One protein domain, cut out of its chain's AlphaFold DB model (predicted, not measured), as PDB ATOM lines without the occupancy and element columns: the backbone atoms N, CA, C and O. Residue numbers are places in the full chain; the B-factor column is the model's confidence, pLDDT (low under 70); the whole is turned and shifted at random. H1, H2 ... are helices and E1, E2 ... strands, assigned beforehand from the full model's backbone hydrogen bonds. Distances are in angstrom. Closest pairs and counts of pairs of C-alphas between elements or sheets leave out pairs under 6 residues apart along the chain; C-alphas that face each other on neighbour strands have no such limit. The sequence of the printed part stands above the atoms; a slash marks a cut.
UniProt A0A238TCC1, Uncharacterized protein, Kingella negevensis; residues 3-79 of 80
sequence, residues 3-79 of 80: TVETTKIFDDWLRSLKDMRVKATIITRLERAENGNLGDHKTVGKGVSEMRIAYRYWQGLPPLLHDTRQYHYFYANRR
ATOM      1  N   THR A   3     177.559 170.836 139.167       77.81
ATOM      2  CA  THR A   3     176.993 171.454 140.368       77.81
ATOM      3  C   THR A   3     175.525 171.061 140.432       77.81
ATOM      4  O   THR A   3     174.788 171.261 139.463       77.81
ATOM      5  N   VAL A   4     175.115 170.456 141.545       80.56
ATOM      6  CA  VAL A   4     173.704 170.187 141.816       80.56
ATOM      7  C   VAL A   4     173.118 171.406 142.509       80.56
ATOM      8  O   VAL A   4     173.620 171.855 143.534       80.56
ATOM      9  N   GLU A   5     172.048 171.942 141.932       82.19
ATOM     10  CA  GLU A   5     171.268 173.018 142.532       82.19
ATOM     11  C   GLU A   5     169.897 172.462 142.911       82.19
ATOM     12  O   GLU A   5     169.199 171.860 142.087       82.19
ATOM     13  N   THR A   6     169.515 172.635 144.175       81.25
ATOM     14  CA  THR A   6     168.215 172.201 144.683       81.25
ATOM     15  C   THR A   6     167.292 173.388 144.910       81.25
ATOM     16  O   THR A   6     167.710 174.533 145.075       81.25
ATOM     17  N   THR A   7     165.990 173.114 144.886       83.62
ATOM     18  CA  THR A   7     164.974 174.098 145.261       83.62
ATOM     19  C   THR A   7     164.565 173.877 146.710       83.62
ATOM     20  O   THR A   7     164.617 172.757 147.214       83.62
ATOM     21  N   LYS A   8     164.038 174.914 147.365       84.50
ATOM     22  CA  LYS A   8     163.496 174.778 148.722       84.50
ATOM     23  C   LYS A   8     162.412 173.691 148.820       84.50
ATOM     24  O   LYS A   8     162.382 172.939 149.785       84.50
ATOM     25  N   ILE A   9     161.545 173.595 147.808       84.56
ATOM     26  CA  ILE A   9     160.487 172.572 147.736       84.56
ATOM     27  C   ILE A   9     161.102 171.171 147.743       84.56
ATOM     28  O   ILE A   9     160.623 170.287 148.450       84.56
ATOM     29  N   PHE A  10     162.178 170.985 146.977       83.44
ATOM     30  CA  PHE A  10     162.911 169.732 146.954       83.44
ATOM     31  C   PHE A  10     163.505 169.396 148.331       83.44
ATOM     32  O   PHE A  10     163.323 168.284 148.826       83.44
ATOM     33  N   ASP A  11     164.177 170.358 148.962       86.62
ATOM     34  CA  ASP A  11     164.823 170.144 150.258       86.62
ATOM     35  C   ASP A  11     163.802 169.801 151.350       86.62
ATOM     36  O   ASP A  11     164.024 168.890 152.153       86.62
ATOM     37  N   ASP A  12     162.660 170.491 151.365       88.06
ATOM     38  CA  ASP A  12     161.567 170.231 152.302       88.06
ATOM     39  C   ASP A  12     160.954 168.841 152.065       88.06
ATOM     40  O   ASP A  12     160.746 168.083 153.020       88.06
ATOM     41  N   TRP A  13     160.744 168.453 150.803       91.31
ATOM     42  CA  TRP A  13     160.295 167.107 150.444       91.31
ATOM     43  C   TRP A  13     161.289 166.037 150.913       91.31
ATOM     44  O   TRP A  13     160.895 165.099 151.609       91.31
ATOM     45  N   LEU A  14     162.585 166.202 150.630       88.12
ATOM     46  CA  LEU A  14     163.629 165.259 151.039       88.12
ATOM     47  C   LEU A  14     163.720 165.133 152.569       88.12
ATOM     48  O   LEU A  14     163.975 164.048 153.101       88.12
ATOM     49  N   ARG A  15     163.505 166.234 153.298       90.94
ATOM     50  CA  ARG A  15     163.432 166.241 154.766       90.94
ATOM     51  C   ARG A  15     162.193 165.522 155.291       90.94
ATOM     52  O   ARG A  15     162.302 164.877 156.330       90.94
ATOM     53  N   SER A  16     161.070 165.587 154.577       91.94
ATOM     54  CA  SER A  16     159.807 164.946 154.964       91.94
ATOM     55  C   SER A  16     159.787 163.418 154.795       91.94
ATOM     56  O   SER A  16     158.918 162.748 155.361       91.94
ATOM     57  N   LEU A  17     160.739 162.844 154.042       88.00
ATOM     58  CA  LEU A  17     160.821 161.399 153.825       88.00
ATOM     59  C   LEU A  17     161.081 160.647 155.137       88.00
ATOM     60  O   LEU A  17     162.132 160.799 155.759       88.00
ATOM     61  N   LYS A  18     160.135 159.778 155.516       88.94
ATOM     62  CA  LYS A  18     160.237 158.917 156.708       88.94
ATOM     63  C   LYS A  18     161.150 157.709 156.496       88.94
ATOM     64  O   LYS A  18     161.770 157.231 157.442       88.94
ATOM     65  N   ASP A  19     161.222 157.202 155.266       86.00
ATOM     66  CA  ASP A  19     162.069 156.057 154.939       86.00
ATOM     67  C   ASP A  19     163.519 156.516 154.722       86.00
ATOM     68  O   ASP A  19     163.888 157.078 153.685       86.00
ATOM     69  N   MET A  20     164.356 156.240 155.720       88.00
ATOM     70  CA  MET A  20     165.778 156.575 155.696       88.00
ATOM     71  C   MET A  20     166.540 155.874 154.563       88.00
ATOM     72  O   MET A  20     167.530 156.421 154.077       88.00
ATOM     73  N   ARG A  21     166.085 154.703 154.095       86.06
ATOM     74  CA  ARG A  21     166.713 153.983 152.975       86.06
ATOM     75  C   ARG A  21     166.423 154.677 151.651       86.06
ATOM     76  O   ARG A  21     167.337 154.836 150.840       86.06
ATOM     77  N   VAL A  22     165.183 155.135 151.449       84.00
ATOM     78  CA  VAL A  22     164.820 155.973 150.289       84.00
ATOM     79  C   VAL A  22     165.674 157.239 150.295       84.00
ATOM     80  O   VAL A  22     166.333 157.546 149.301       84.00
ATOM     81  N   LYS A  23     165.723 157.934 151.436       87.81
ATOM     82  CA  LYS A  23     166.470 159.187 151.590       87.81
ATOM     83  C   LYS A  23     167.960 159.019 151.288       87.81
ATOM     84  O   LYS A  23     168.503 159.783 150.494       87.81
ATOM     85  N   ALA A  24     168.603 157.996 151.853       88.50
ATOM     86  CA  ALA A  24     170.009 157.694 151.588       88.50
ATOM     87  C   ALA A  24     170.258 157.378 150.104       88.50
ATOM     88  O   ALA A  24     171.214 157.880 149.520       88.50
ATOM     89  N   THR A  25     169.362 156.617 149.470       86.31
ATOM     90  CA  THR A  25     169.468 156.291 148.039       86.31
ATOM     91  C   THR A  25     169.432 157.551 147.172       86.31
ATOM     92  O   THR A  25     170.215 157.663 146.230       86.31
ATOM     93  N   ILE A  26     168.557 158.511 147.494       86.56
ATOM     94  CA  ILE A  26     168.472 159.793 146.783       86.56
ATOM     95  C   ILE A  26     169.757 160.603 146.968       86.56
ATOM     96  O   ILE A  26     170.324 161.060 145.979       86.56
ATOM     97  N   ILE A  27     170.254 160.732 148.202       89.44
ATOM     98  CA  ILE A  27     171.479 161.492 148.503       89.44
ATOM     99  C   ILE A  27     172.679 160.910 147.748       89.44
ATOM    100  O   ILE A  27     173.322 161.621 146.981       89.44
ATOM    101  N   THR A  28     172.919 159.598 147.854       89.62
ATOM    102  CA  THR A  28     174.003 158.926 147.115       89.62
ATOM    103  C   THR A  28     173.868 159.114 145.605       89.62
ATOM    104  O   THR A  28     174.857 159.148 144.868       89.62
ATOM    105  N   ARG A  29     172.637 159.221 145.099       86.88
ATOM    106  CA  ARG A  29     172.409 159.446 143.679       86.88
ATOM    107  C   ARG A  29     172.788 160.863 143.244       86.88
ATOM    108  O   ARG A  29     173.371 160.999 142.169       86.88
ATOM    109  N   LEU A  30     172.521 161.870 144.075       87.19
ATOM    110  CA  LEU A  30     172.954 163.253 143.853       87.19
ATOM    111  C   LEU A  30     174.481 163.371 143.883       87.19
ATOM    112  O   LEU A  30     175.055 163.907 142.942       87.19
ATOM    113  N   GLU A  31     175.146 162.756 144.864       89.06
ATOM    114  CA  GLU A  31     176.618 162.726 144.947       89.06
ATOM    115  C   GLU A  31     177.247 162.099 143.689       89.06
ATOM    116  O   GLU A  31     178.248 162.572 143.145       89.06
ATOM    117  N   ARG A  32     176.645 161.025 143.163       88.75
ATOM    118  CA  ARG A  32     177.080 160.423 141.893       88.75
ATOM    119  C   ARG A  32     176.875 161.372 140.715       88.75
ATOM    120  O   ARG A  32     177.743 161.434 139.845       88.75
ATOM    121  N   ALA A  33     175.766 162.106 140.689       86.44
ATOM    122  CA  ALA A  33     175.473 163.081 139.647       86.44
ATOM    123  C   ALA A  33     176.493 164.232 139.632       86.44
ATOM    124  O   ALA A  33     176.999 164.575 138.562       86.44
ATOM    125  N   GLU A  34     176.874 164.759 140.799       86.12
ATOM    126  CA  GLU A  34     177.933 165.775 140.952       86.12
ATOM    127  C   GLU A  34     179.275 165.286 140.396       86.12
ATOM    128  O   GLU A  34     179.971 165.995 139.660       86.12
ATOM    129  N   ASN A  35     179.592 164.015 140.638       89.31
ATOM    130  CA  ASN A  35     180.778 163.358 140.089       89.31
ATOM    131  C   ASN A  35     180.661 163.009 138.591       89.31
ATOM    132  O   ASN A  35     181.594 162.476 137.996       89.31
ATOM    133  N   GLY A  36     179.542 163.343 137.946       86.38
ATOM    134  CA  GLY A  36     179.306 163.139 136.517       86.38
ATOM    135  C   GLY A  36     178.677 161.806 136.138       86.38
ATOM    136  O   GLY A  36     178.483 161.544 134.952       86.38
ATOM    137  N   ASN A  37     178.286 160.998 137.121       87.75
ATOM    138  CA  ASN A  37     177.541 159.766 136.915       87.75
ATOM    139  C   ASN A  37     176.029 159.999 137.077       87.75
ATOM    140  O   ASN A  37     175.425 159.704 138.112       87.75
ATOM    141  N   LEU A  38     175.405 160.498 136.007       80.69
ATOM    142  CA  LEU A  38     173.964 160.771 135.953       80.69
ATOM    143  C   LEU A  38     173.102 159.498 135.907       80.69
ATOM    144  O   LEU A  38     171.926 159.561 136.240       80.69
ATOM    145  N   GLY A  39     173.669 158.334 135.543       83.06
ATOM    146  CA  GLY A  39     172.981 157.047 135.294       83.06
ATOM    147  C   GLY A  39     171.664 157.163 134.501       83.06
ATOM    148  O   GLY A  39     171.631 157.903 133.523       83.06
ATOM    149  N   ASP A  40     170.595 156.457 134.903       81.50
ATOM    150  CA  ASP A  40     169.275 156.554 134.246       81.50
ATOM    151  C   ASP A  40     168.653 157.942 134.458       81.50
ATOM    152  O   ASP A  40     168.223 158.308 135.561       81.50
ATOM    153  N   HIS A  41     168.639 158.712 133.375       84.38
ATOM    154  CA  HIS A  41     168.023 160.020 133.287       84.38
ATOM    155  C   HIS A  41     167.389 160.203 131.904       84.38
ATOM    156  O   HIS A  41     167.796 159.578 130.923       84.38
ATOM    157  N   LYS A  42     166.380 161.069 131.812       80.31
ATOM    158  CA  LYS A  42     165.739 161.444 130.549       80.31
ATOM    159  C   LYS A  42     165.540 162.948 130.498       80.31
ATOM    160  O   LYS A  42     164.974 163.532 131.415       80.31
ATOM    161  N   THR A  43     165.955 163.567 129.401       81.38
ATOM    162  CA  THR A  43     165.672 164.981 129.145       81.38
ATOM    163  C   THR A  43     164.169 165.200 128.993       81.38
ATOM    164  O   THR A  43     163.510 164.507 128.218       81.38
ATOM    165  N   VAL A  44     163.637 166.181 129.720       79.94
ATOM    166  CA  VAL A  44     162.228 166.610 129.646       79.94
ATOM    167  C   VAL A  44     162.058 167.965 128.956       79.94
ATOM    168  O   VAL A  44     160.961 168.507 128.881       79.94
ATOM    169  N   GLY A  45     163.148 168.491 128.391       77.81
ATOM    170  CA  GLY A  45     163.189 169.747 127.647       77.81
ATOM    171  C   GLY A  45     163.713 170.912 128.484       77.81
ATOM    172  O   GLY A  45     163.898 170.796 129.692       77.81
ATOM    173  N   LYS A  46     163.995 172.044 127.824       79.00
ATOM    174  CA  LYS A  46     164.465 173.296 128.458       79.00
ATOM    175  C   LYS A  46     165.714 173.141 129.347       79.00
ATOM    176  O   LYS A  46     165.852 173.831 130.348       79.00
ATOM    177  N   GLY A  47     166.615 172.221 128.996       72.69
ATOM    178  CA  GLY A  47     167.817 171.939 129.793       72.69
ATOM    179  C   GLY A  47     167.553 171.146 131.078       72.69
ATOM    180  O   GLY A  47     168.454 170.999 131.896       72.69
ATOM    181  N   VAL A  48     166.344 170.609 131.253       69.75
ATOM    182  CA  VAL A  48     165.948 169.821 132.422       69.75
ATOM    183  C   VAL A  48     165.977 168.338 132.081       69.75
ATOM    184  O   VAL A  48     165.544 167.921 131.001       69.75
ATOM    185  N   SER A  49     166.476 167.527 133.009       74.50
ATOM    186  CA  SER A  49     166.426 166.069 132.917       74.50
ATOM    187  C   SER A  49     165.838 165.478 134.191       74.50
ATOM    188  O   SER A  49     166.227 165.849 135.292       74.50
ATOM    189  N   GLU A  50     164.911 164.542 134.039       76.75
ATOM    190  CA  GLU A  50     164.429 163.706 135.133       76.75
ATOM    191  C   GLU A  50     165.447 162.605 135.415       76.75
ATOM    192  O   GLU A  50     165.882 161.916 134.489       76.75
ATOM    193  N   MET A  51     165.788 162.396 136.685       79.81
ATOM    194  CA  MET A  51     166.598 161.263 137.117       79.81
ATOM    195  C   MET A  51     165.702 160.188 137.717       79.81
ATOM    196  O   MET A  51     164.886 160.467 138.596       79.81
ATOM    197  N   ARG A  52     165.864 158.946 137.260       76.69
ATOM    198  CA  ARG A  52     165.084 157.822 137.775       76.69
ATOM    199  C   ARG A  52     165.844 157.139 138.894       76.69
ATOM    200  O   ARG A  52     167.021 156.795 138.764       76.69
ATOM    201  N   ILE A  53     165.146 156.937 140.002       72.62
ATOM    202  CA  ILE A  53     165.638 156.174 141.141       72.62
ATOM    203  C   ILE A  53     164.729 154.962 141.265       72.62
ATOM    204  O   ILE A  53     163.565 155.077 141.637       72.62
ATOM    205  N   ALA A  54     165.260 153.793 140.912       67.94
ATOM    206  CA  ALA A  54     164.566 152.540 141.146       67.94
ATOM    207  C   ALA A  54     164.606 152.248 142.649       67.94
ATOM    208  O   ALA A  54     165.658 151.914 143.199       67.94
ATOM    209  N   TYR A  55     163.468 152.394 143.324       65.06
ATOM    210  CA  TYR A  55     163.349 151.947 144.702       65.06
ATOM    211  C   TYR A  55     163.048 150.447 144.729       65.06
ATOM    212  O   TYR A  55     162.104 149.971 144.094       65.06
ATOM    213  N   ARG A  56     163.872 149.678 145.448       53.56
ATOM    214  CA  ARG A  56     163.808 148.212 145.491       53.56
ATOM    215  C   ARG A  56     162.681 147.718 146.410       53.56
ATOM    216  O   ARG A  56     162.953 147.022 147.381       53.56
ATOM    217  N   TYR A  57     161.421 148.007 146.090       49.28
ATOM    218  CA  TYR A  57     160.294 147.168 146.525       49.28
ATOM    219  C   TYR A  57     159.942 146.196 145.397       49.28
ATOM    220  O   TYR A  57     158.903 146.306 144.765       49.28
ATOM    221  N   TRP A  58     160.863 145.283 145.090       50.09
ATOM    222  CA  TRP A  58     160.698 144.310 144.002       50.09
ATOM    223  C   TRP A  58     161.429 142.999 144.298       50.09
ATOM    224  O   TRP A  58     162.110 142.427 143.455       50.09
ATOM    225  N   GLN A  59     161.316 142.513 145.531       44.62
ATOM    226  CA  GLN A  59     161.596 141.108 145.825       44.62
ATOM    227  C   GLN A  59     160.270 140.441 146.205       44.62
ATOM    228  O   GLN A  59     160.021 140.216 147.382       44.62
ATOM    229  N   GLY A  60     159.392 140.197 145.217       50.19
ATOM    230  CA  GLY A  60     158.325 139.195 145.375       50.19
ATOM    231  C   GLY A  60     156.867 139.539 145.030       50.19
ATOM    232  O   GLY A  60     156.009 138.760 145.426       50.19
ATOM    233  N   LEU A  61     156.534 140.622 144.313       49.97
ATOM    234  CA  LEU A  61     155.141 140.880 143.884       49.97
ATOM    235  C   LEU A  61     154.986 140.825 142.352       49.97
ATOM    236  O   LEU A  61     155.927 141.191 141.654       49.97
ATOM    237  N   PRO A  62     153.845 140.349 141.815       46.12
ATOM    238  CA  PRO A  62     153.598 140.287 140.375       46.12
ATOM    239  C   PRO A  62     153.307 141.676 139.765       46.12
ATOM    240  O   PRO A  62     152.757 142.546 140.442       46.12
ATOM    241  N   PRO A  63     153.638 141.891 138.475       52.66
ATOM    242  CA  PRO A  63     153.569 143.187 137.810       52.66
ATOM    243  C   PRO A  63     152.138 143.514 137.383       52.66
ATOM    244  O   PRO A  63     151.789 143.373 136.216       52.66
ATOM    245  N   LEU A  64     151.301 143.982 138.301       46.47
ATOM    246  CA  LEU A  64     150.050 144.648 137.945       46.47
ATOM    247  C   LEU A  64     149.944 145.900 138.811       46.47
ATOM    248  O   LEU A  64     149.839 145.791 140.025       46.47
ATOM    249  N   LEU A  65     149.978 147.070 138.160       43.62
ATOM    250  CA  LEU A  65     150.016 148.431 138.730       43.62
ATOM    251  C   LEU A  65     151.422 148.985 139.029       43.62
ATOM    252  O   LEU A  65     151.744 149.351 140.154       43.62
ATOM    253  N   HIS A  66     152.243 149.155 137.989       42.03
ATOM    254  CA  HIS A  66     153.415 150.040 138.058       42.03
ATOM    255  C   HIS A  66     153.246 151.249 137.146       42.03
ATOM    256  O   HIS A  66     154.005 151.461 136.206       42.03
ATOM    257  N   ASP A  67     152.253 152.068 137.481       41.53
ATOM    258  CA  ASP A  67     152.293 153.501 137.194       41.53
ATOM    259  C   ASP A  67     152.281 154.291 138.510       41.53
ATOM    260  O   ASP A  67     151.442 155.141 138.773       41.53
ATOM    261  N   THR A  68     153.214 153.964 139.404       37.72
ATOM    262  CA  THR A  68     153.541 154.787 140.576       37.72
ATOM    263  C   THR A  68     154.754 155.647 140.251       37.72
ATOM    264  O   THR A  68     155.810 155.581 140.879       37.72
ATOM    265  N   ARG A  69     154.614 156.467 139.209       38.78
ATOM    266  CA  ARG A  69     155.587 157.494 138.838       38.78
ATOM    267  C   ARG A  69     155.549 158.651 139.839       38.78
ATOM    268  O   ARG A  69     155.059 159.730 139.531       38.78
ATOM    269  N   GLN A  70     156.094 158.460 141.039       37.44
ATOM    270  CA  GLN A  70     156.522 159.594 141.865       37.44
ATOM    271  C   GLN A  70     157.900 160.064 141.384       37.44
ATOM    272  O   GLN A  70     158.919 159.829 142.028       37.44
ATOM    273  N   TYR A  71     157.939 160.700 140.214       42.09
ATOM    274  CA  TYR A  71     159.132 161.409 139.762       42.09
ATOM    275  C   TYR A  71     159.135 162.804 140.391       42.09
ATOM    276  O   TYR A  71     158.231 163.597 140.149       42.09
ATOM    277  N   HIS A  72     160.141 163.097 141.216       46.94
ATOM    278  CA  HIS A  72     160.425 164.456 141.673       46.94
ATOM    279  C   HIS A  72     161.671 164.962 140.937       46.94
ATOM    280  O   HIS A  72     162.688 164.273 140.859       46.94
ATOM    281  N   TYR A  73     161.533 166.134 140.320       47.41
ATOM    282  CA  TYR A  73     162.483 166.732 139.382       47.41
ATOM    283  C   TYR A  73     163.711 167.326 140.082       47.41
ATOM    284  O   TYR A  73     163.601 167.872 141.178       47.41
ATOM    285  N   PHE A  74     164.857 167.302 139.397       49.88
ATOM    286  CA  PHE A  74     166.098 167.961 139.814       49.88
ATOM    287  C   PHE A  74     166.781 168.644 138.630       49.88
ATOM    288  O   PHE A  74     166.645 168.198 137.491       49.88
ATOM    289  N   TYR A  75     167.565 169.687 138.910       51.75
ATOM    290  CA  TYR A  75     168.383 170.389 137.925       51.75
ATOM    291  C   TYR A  75     169.862 170.049 138.159       51.75
ATOM    292  O   TYR A  75     170.401 170.291 139.235       51.75
ATOM    293  N   ALA A  76     170.532 169.480 137.154       49.66
ATOM    294  CA  ALA A  76     171.983 169.298 137.151       49.66
ATOM    295  C   ALA A  76     172.559 170.122 135.997       49.66
ATOM    296  O   ALA A  76     172.475 169.720 134.835       49.66
ATOM    297  N   ASN A  77     173.102 171.301 136.307       42.62
ATOM    298  CA  ASN A  77     173.682 172.183 135.300       42.62
ATOM    299  C   ASN A  77     175.162 171.837 135.089       42.62
ATOM    300  O   ASN A  77     175.934 171.676 136.039       42.62
ATOM    301  N   ARG A  78     175.576 171.710 133.825       38.97
ATOM    302  CA  ARG A  78     176.990 171.547 133.471       38.97
ATOM    303  C   ARG A  78     177.629 172.936 133.494       38.97
ATOM    304  O   ARG A  78     177.245 173.782 132.690       38.97
ATOM    305  N   ARG A  79     178.595 173.184 134.387       39.81
ATOM    306  CA  ARG A  79     179.442 174.380 134.261       39.81
ATOM    307  C   ARG A  79     180.192 174.309 132.926       39.81
ATOM    308  O   ARG A  79     180.745 173.258 132.596       39.81
TER     309      ARG A  79
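AT A GLANCE: This is residues 3 to 79 of the 80 residues of an uncharacterized protein of Kingella negevensis (UniProt A0A238TCC1). Two helices, H1 and H2, joined by a tight turn and running opposite ways, open as a loose V over one side of a small body, with the strand hairpin of E2 and E3 at the other side; E4 passes between E1 and E3, close to the last residues of H2. Residues 57 to 68, in the long link from E3 to E4, stick out as a bare loop at one end of the longest axis; without them the body spans 32 by 24 by 23 A. The printed part has 77 residues, with two named helices and four named strands in the order E1, H1, H2, E2, E3, E4, and its class is mixed, helices and strands. It is only just compact, close to loose, with a radius of gyration of the C-alphas of 13.6 A, and elongated, spanning 43 by 26 by 22 A.

HOW THE PARTS SIT: Start at E1, residues 3 to 5, whose C-alpha 3 is 5.8 A from C-alpha 34 of H2, residues 20 to 34, their closest pair. Next along the printed part comes H1, residues 8 to 16, which is close to H2 but not clearly touching: the closest C-alphas, of Leu 14 and Lys 23, are 6.7 A apart. H1 and H2 run opposite ways at a steep tilt of 37 degrees, only just steep. In both helices every O i to N i+4 pair is within hydrogen-bond range. Look then at E2, residues 41 to 45, and E3, residues 48 to 51, an antiparallel hairpin at 154 degrees; N 42 and O 50 are 2.9 A apart and N 50 and O 42 are 2.8 A apart, within hydrogen-bond range. Last comes E4, residues 75 to 77, which meets E1 only at a point, where C-alphas 4 and 76 face each other at 5.1 A. The closest C-alphas of E3 and E4, those of Val 48 and Tyr 75, are 6.0 A apart. H2 and E3 are apart, and so are H1 and E4.

IN THESE COORDINATES: Find C-alpha 3 at (176.993, 171.454, 140.368), where E1 begins. H1 runs 12.2 A from Lys 8 to Ser 16. H2 starts with C-alpha 20 at (165.778, 156.575, 155.696) and runs 21.2 A to Glu 34. E2 covers 12.2 A and E3 9.8 A, while E1 covers 6.3 A and E4 6.2 A, ending with C-alpha 77 at (173.682, 172.183, 135.300).

THE WHOLE: The two C-alphas farthest apart, those of Pro 62 and Arg 79, are 43.2 A apart. The printed part has no cut, and the 23-residue link from E3 to E4 is long. Without residues 57 to 68 the body spans 32 by 24 by 23 A. The model's pLDDT is under 70 at residue 48 and residues 54 to 79.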